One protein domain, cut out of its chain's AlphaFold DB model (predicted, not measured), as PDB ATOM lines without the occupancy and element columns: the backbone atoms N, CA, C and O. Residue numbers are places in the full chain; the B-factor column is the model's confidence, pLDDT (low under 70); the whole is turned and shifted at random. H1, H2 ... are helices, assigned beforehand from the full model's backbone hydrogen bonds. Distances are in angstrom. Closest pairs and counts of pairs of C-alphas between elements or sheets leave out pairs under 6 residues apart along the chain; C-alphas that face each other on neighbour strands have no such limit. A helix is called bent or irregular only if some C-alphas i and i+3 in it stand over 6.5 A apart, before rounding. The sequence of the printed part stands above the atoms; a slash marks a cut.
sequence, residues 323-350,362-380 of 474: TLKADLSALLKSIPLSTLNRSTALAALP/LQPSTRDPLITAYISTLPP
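What this domain is: This is residues 323 to 350 and 362 to 380 of the 474 residues of the protein "FF domain-containing protein" of Coniosporium apollinis (strain CBS 100218) (UniProt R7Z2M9). Two helices, H2 and H1, lie side by side and run the same way with their lines skewed, and a long loop, residues 335 to 350, leaves the end of H1, crosses to the level of H2 and winds along one side of it. The pair is loosely made, for the two helices come near each other without clearly touching. The printed part has 47 residues with two named helices, H1 then H2 along the chain, and no named strand; the class is all helix. It is compact, with a radius of gyration of the C-alphas of 10.1 A, and rounded, with spans of 27 by 19 by 17 A.

How they stand to each other: H2, residues 364 to 377, is the longest helix, with 14 residues. H1, residues 323 to 334, is close to it but not clearly touching, with 2 pairs of C-alphas within 8 A. The closest C-alphas of the two helices are those of Leu 332 and Tyr 374, 8.0 A apart. Their centres are 11.4 A apart. Their lines stand at a steep tilt of 37 degrees, only just past shallow, and they run the same way. In H1 every O i to N i+4 pair is within hydrogen-bond range; in H2 8 of 10 are.

Where its parts are: H2 measures 19.7 A from C-alpha 364 at (239.515, 185.189, 210.294) to C-alpha 377 at (245.136, 166.293, 210.311). It is neither bent nor irregular, but only just: C-alphas 365 and 368 are 6.1 A apart. H1 measures 16.4 A and begins with C-alpha 323 at (235.092, 178.325, 196.153).

The domain as a whole: The two C-alphas farthest apart are those of Thr 323 and Pro 380, 28.4 A. Residues 351 to 361 are not printed, and C-alphas 350 and 362 are 17.1 A apart across this cut, which lies in the link from H1 to H2. Residues 335 to 350 hold no named element; their C-alphas lie 7 to 13 A from the mean of the C-alphas. The mean pLDDT of the printed part is 89.2, and no printed residue is under 70.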
ATOM      1  N   THR A 323     233.896 178.253 197.006       94.50
ATOM      2  CA  THR A 323     235.092 178.325 196.153       94.50
ATOM      3  C   THR A 323     236.291 178.908 196.892       94.50
ATOM      4  O   THR A 323     237.398 178.400 196.753       94.50
ATOM      5  N   LEU A 324     236.079 179.910 197.751       94.31
ATOM      6  CA  LEU A 324     237.147 180.494 198.562       94.31
ATOM      7  C   LEU A 324     237.725 179.482 199.561       94.31
ATOM      8  O   LEU A 324     238.944 179.385 199.699       94.31
ATOM      9  N   LYS A 325     236.860 178.690 200.210       93.88
ATOM     10  CA  LYS A 325     237.265 177.592 201.102       93.88
ATOM     11  C   LYS A 325     238.035 176.506 200.348       93.88
ATOM     12  O   LYS A 325     239.090 176.075 200.810       93.88
ATOM     13  N   ALA A 326     237.548 176.101 199.172       94.94
ATOM     14  CA  ALA A 326     238.219 175.111 198.333       94.94
ATOM     15  C   ALA A 326     239.611 175.592 197.888       94.94
ATOM     16  O   ALA A 326     240.591 174.864 198.051       94.94
ATOM     17  N   ASP A 327     239.726 176.836 197.422       94.19
ATOM     18  CA  ASP A 327     240.992 177.443 197.004       94.19
ATOM     19  C   ASP A 327     242.012 177.538 198.144       94.19
ATOM     20  O   ASP A 327     243.200 177.278 197.925       94.19
ATOM     21  N   LEU A 328     241.565 177.911 199.352       94.25
ATOM     22  CA  LEU A 328     242.421 177.932 200.537       94.25
ATOM     23  C   LEU A 328     242.891 176.514 200.876       94.25
ATOM     24  O   LEU A 328     244.080 176.304 201.093       94.25
ATOM     25  N   SER A 329     241.994 175.525 200.846       93.31
ATOM     26  CA  SER A 329     242.374 174.129 201.088       93.31
ATOM     27  C   SER A 329     243.386 173.617 200.055       93.31
ATOM     28  O   SER A 329     244.316 172.895 200.405       93.31
ATOM     29  N   ALA A 330     243.254 174.027 198.789       94.75
ATOM     30  CA  ALA A 330     244.193 173.677 197.732       94.75
ATOM     31  C   ALA A 330     245.564 174.337 197.945       94.75
ATOM     32  O   ALA A 330     246.586 173.690 197.723       94.75
ATOM     33  N   LEU A 331     245.596 175.591 198.419       93.56
ATOM     34  CA  LEU A 331     246.839 176.268 198.802       93.56
ATOM     35  C   LEU A 331     247.540 175.514 199.939       93.56
ATOM     36  O   LEU A 331     248.710 175.172 199.804       93.56
ATOM     37  N   LEU A 332     246.820 175.193 201.016       92.81
ATOM     38  CA  LEU A 332     247.387 174.492 202.174       92.81
ATOM     39  C   LEU A 332     247.923 173.096 201.811       92.81
ATOM     40  O   LEU A 332     248.951 172.679 202.336       92.81
ATOM     41  N   LYS A 333     247.272 172.397 200.871       92.12
ATOM     42  CA  LYS A 333     247.732 171.103 200.332       92.12
ATOM     43  C   LYS A 333     248.960 171.201 199.435       92.12
ATOM     44  O   LYS A 333     249.681 170.220 199.297       92.12
ATOM     45  N   SER A 334     249.184 172.347 198.797       91.56
ATOM     46  CA  SER A 334     250.334 172.538 197.905       91.56
ATOM     47  C   SER A 334     251.644 172.819 198.646       91.56
ATOM     48  O   SER A 334     252.715 172.768 198.045       91.56
ATOM     49  N   ILE A 335     251.559 173.123 199.941       90.75
ATOM     50  CA  ILE A 335     252.699 173.486 200.777       90.75
ATOM     51  C   ILE A 335     253.362 172.211 201.319       90.75
ATOM     52  O   ILE A 335     252.659 171.311 201.785       90.75
ATOM     53  N   PRO A 336     254.701 172.099 201.261       88.31
ATOM     54  CA  PRO A 336     255.394 170.898 201.700       88.31
ATOM     55  C   PRO A 336     255.303 170.712 203.219       88.31
ATOM     56  O   PRO A 336     255.357 171.675 203.989       88.31
ATOM     57  N   LEU A 337     255.261 169.446 203.646       84.88
ATOM     58  CA  LEU A 337     255.182 169.045 205.059       84.88
ATOM     59  C   LEU A 337     256.378 169.508 205.905       84.88
ATOM     60  O   LEU A 337     256.261 169.635 207.120       84.88
ATOM     61  N   SER A 338     257.522 169.797 205.277       81.12
ATOM     62  CA  SER A 338     258.666 170.414 205.958       81.12
ATOM     63  C   SER A 338     258.348 171.817 206.483       81.12
ATOM     64  O   SER A 338     258.920 172.242 207.479       81.12
ATOM     65  N   THR A 339     257.406 172.524 205.852       83.00
ATOM     66  CA  THR A 339     257.052 173.913 206.192       83.00
ATOM     67  C   THR A 339     255.714 174.046 206.918       83.00
ATOM     68  O   THR A 339     255.585 174.901 207.789       83.00
ATOM     69  N   LEU A 340     254.726 173.206 206.593       87.06
ATOM     70  CA  LEU A 340     253.414 173.182 207.240       87.06
ATOM     71  C   LEU A 340     253.142 171.773 207.766       87.06
ATOM     72  O   LEU A 340     252.999 170.834 206.989       87.06
ATOM     73  N   ASN A 341     253.079 171.630 209.085       88.25
ATOM     74  CA  ASN A 341     252.949 170.346 209.775       88.25
ATOM     75  C   ASN A 341     252.114 170.496 211.051       88.25
ATOM     76  O   ASN A 341     251.697 171.598 211.404       88.25
ATOM     77  N   ARG A 342     251.897 169.392 211.776       87.00
ATOM     78  CA  ARG A 342     251.090 169.382 213.009       87.00
ATOM     79  C   ARG A 342     251.598 170.317 214.112       87.00
ATOM     80  O   ARG A 342     250.815 170.747 214.953       87.00
ATOM     81  N   SER A 343     252.896 170.618 214.127       79.94
ATOM     82  CA  SER A 343     253.501 171.535 215.104       79.94
ATOM     83  C   SER A 343     253.428 173.009 214.699       79.94
ATOM     84  O   SER A 343     253.788 173.877 215.493       79.94
ATOM     85  N   THR A 344     252.957 173.326 213.489       84.06
ATOM     86  CA  THR A 344     252.780 174.713 213.058       84.06
ATOM     87  C   THR A 344     251.659 175.371 213.863       84.06
ATOM     88  O   THR A 344     250.504 174.959 213.801       84.06
ATOM     89  N   ALA A 345     251.980 176.431 214.604       79.94
ATOM     90  CA  ALA A 345     250.974 177.228 215.295       79.94
ATOM     91  C   ALA A 345     250.247 178.161 214.313       79.94
ATOM     92  O   ALA A 345     250.866 178.736 213.416       79.94
ATOM     93  N   LEU A 346     248.954 178.412 214.542       83.31
ATOM     94  CA  LEU A 346     248.160 179.362 213.746       83.31
ATOM     95  C   LEU A 346     248.763 180.783 213.736       83.31
ATOM     96  O   LEU A 346     248.637 181.515 212.760       83.31
ATOM     97  N   ALA A 347     249.444 181.174 214.815       78.50
ATOM     98  CA  ALA A 347     250.102 182.476 214.922       78.50
ATOM     99  C   ALA A 347     251.417 182.577 214.121       78.50
ATOM    100  O   ALA A 347     251.905 183.686 213.906       78.50
ATOM    101  N   ALA A 348     251.985 181.447 213.693       81.38
ATOM    102  CA  ALA A 348     253.288 181.346 213.043       81.38
ATOM    103  C   ALA A 348     253.174 180.581 211.713       81.38
ATOM    104  O   ALA A 348     253.887 179.609 211.467       81.38
ATOM    105  N   LEU A 349     252.237 181.007 210.861       86.50
ATOM    106  CA  LEU A 349     252.042 180.398 209.547       86.50
ATOM    107  C   LEU A 349     253.213 180.705 208.598       86.50
ATOM    108  O   LEU A 349     253.799 181.786 208.675       86.50
ATOM    109  N   PRO A 350     253.525 179.801 207.651       86.69
ATOM    110  CA  PRO A 350     254.588 180.026 206.680       86.69
ATOM    111  C   PRO A 350     254.357 181.285 205.828       86.69
ATOM    112  O   PRO A 350     253.214 181.567 205.442       86.69
ATOM    113  N   LEU A 362     239.301 185.024 202.930       92.50
ATOM    114  CA  LEU A 362     238.360 184.559 203.944       92.50
ATOM    115  C   LEU A 362     238.511 185.377 205.228       92.50
ATOM    116  O   LEU A 362     239.610 185.790 205.605       92.50
ATOM    117  N   GLN A 363     237.393 185.592 205.922       90.56
ATOM    118  CA  GLN A 363     237.400 186.258 207.223       90.56
ATOM    119  C   GLN A 363     238.094 185.378 208.275       90.56
ATOM    120  O   GLN A 363     237.918 184.156 208.218       90.56
ATOM    121  N   PRO A 364     238.821 185.955 209.254       90.81
ATOM    122  CA  PRO A 364     239.515 185.189 210.294       90.81
ATOM    123  C   PRO A 364     238.608 184.182 211.015       90.81
ATOM    124  O   PRO A 364     238.996 183.035 211.201       90.81
ATOM    125  N   SER A 365     237.353 184.555 211.291       91.06
ATOM    126  CA  SER A 365     236.357 183.686 211.937       91.06
ATOM    127  C   SER A 365     236.071 182.382 211.185       91.06
ATOM    128  O   SER A 365     235.745 181.378 211.802       91.06
ATOM    129  N   THR A 366     236.184 182.381 209.855       92.06
ATOM    130  CA  THR A 366     235.971 181.189 209.018       92.06
ATOM    131  C   THR A 366     237.289 180.531 208.626       92.06
ATOM    132  O   THR A 366     237.370 179.313 208.507       92.06
ATOM    133  N   ARG A 367     238.325 181.336 208.398       93.19
ATOM    134  CA  ARG A 367     239.645 180.900 207.948       93.19
ATOM    135  C   ARG A 367     240.386 180.127 209.032       93.19
ATOM    136  O   ARG A 367     240.913 179.055 208.756       93.19
ATOM    137  N   ASP A 368     240.429 180.677 210.239       93.06
ATOM    138  CA  ASP A 368     241.278 180.173 211.313       93.06
ATOM    139  C   ASP A 368     240.843 178.764 211.766       93.06
ATOM    140  O   ASP A 368     241.707 177.889 211.816       93.06
ATOM    141  N   PRO A 369     239.537 178.457 211.947       93.38
ATOM    142  CA  PRO A 369     239.095 177.090 212.230       93.38
ATOM    143  C   PRO A 369     239.447 176.090 211.122       93.38
ATOM    144  O   PRO A 369     239.834 174.963 211.417       93.38
ATOM    145  N   LEU A 370     239.359 176.495 209.848       92.25
ATOM    146  CA  LEU A 370     239.708 175.631 208.712       92.25
ATOM    147  C   LEU A 370     241.206 175.315 208.676       92.25
ATOM    148  O   LEU A 370     241.585 174.178 208.404       92.25
ATOM    149  N   ILE A 371     242.054 176.307 208.957       93.12
ATOM    150  CA  ILE A 371     243.506 176.119 209.027       93.12
ATOM    151  C   ILE A 371     243.864 175.235 210.221       93.12
ATOM    152  O   ILE A 371     244.625 174.286 210.056       93.12
ATOM    153  N   THR A 372     243.287 175.489 211.397       91.50
ATOM    154  CA  THR A 372     243.523 174.675 212.596       91.50
ATOM    155  C   THR A 372     243.093 173.223 212.389       91.50
ATOM    156  O   THR A 372     243.851 172.313 212.721       91.50
ATOM    157  N   ALA A 373     241.924 172.989 211.784       92.00
ATOM    158  CA  ALA A 373     241.463 171.645 211.438       92.00
ATOM    159  C   ALA A 373     242.372 170.968 210.404       92.00
ATOM    160  O   ALA A 373     242.633 169.774 210.493       92.00
ATOM    161  N   TYR A 374     242.900 171.714 209.431       91.56
ATOM    162  CA  TYR A 374     243.860 171.156 208.484       91.56
ATOM    163  C   TYR A 374     245.169 170.760 209.181       91.56
ATOM    164  O   TYR A 374     245.618 169.627 209.031       91.56
ATOM    165  N   ILE A 375     245.741 171.647 209.999       91.56
ATOM    166  CA  ILE A 375     246.983 171.403 210.748       91.56
ATOM    167  C   ILE A 375     246.857 170.177 211.658       91.56
ATOM    168  O   ILE A 375     247.781 169.367 211.716       91.56
ATOM    169  N   SER A 376     245.714 169.988 212.326       89.31
ATOM    170  CA  SER A 376     245.507 168.834 213.208       89.31
ATOM    171  C   SER A 376     245.473 167.493 212.464       89.31
ATOM    172  O   SER A 376     245.817 166.470 213.056       89.31
ATOM    173  N   THR A 377     245.116 167.491 211.173       90.31
ATOM    174  CA  THR A 377     245.136 166.293 210.311       90.31
ATOM    175  C   THR A 377     246.510 165.974 209.719       90.31
ATOM    176  O   THR A 377     246.694 164.889 209.163       90.31
ATOM    177  N   LEU A 378     247.481 166.889 209.812       88.25
ATOM    178  CA  LEU A 378     248.809 166.692 209.236       88.25
ATOM    179  C   LEU A 378     249.687 165.769 210.096       88.25
ATOM    180  O   LEU A 378     249.522 165.697 211.318       88.25
ATOM    181  N   PRO A 379     250.662 165.078 209.480       83.44
ATOM    182  CA  PRO A 379     251.683 164.351 210.222       83.44
ATOM    183  C   PRO A 379     252.598 165.310 211.014       83.44
ATOM    184  O   PRO A 379     252.662 166.513 210.719       83.44
ATOM    185  N   PRO A 380     253.319 164.793 212.032       78.19
ATOM    186  CA  PRO A 380     254.391 165.544 212.678       78.19
ATOM    187  C   PRO A 380     255.452 165.952 211.648       78.19
ATOM    188  O   PRO A 380     255.572 165.329 210.590       78.19
TER     189      PRO A 380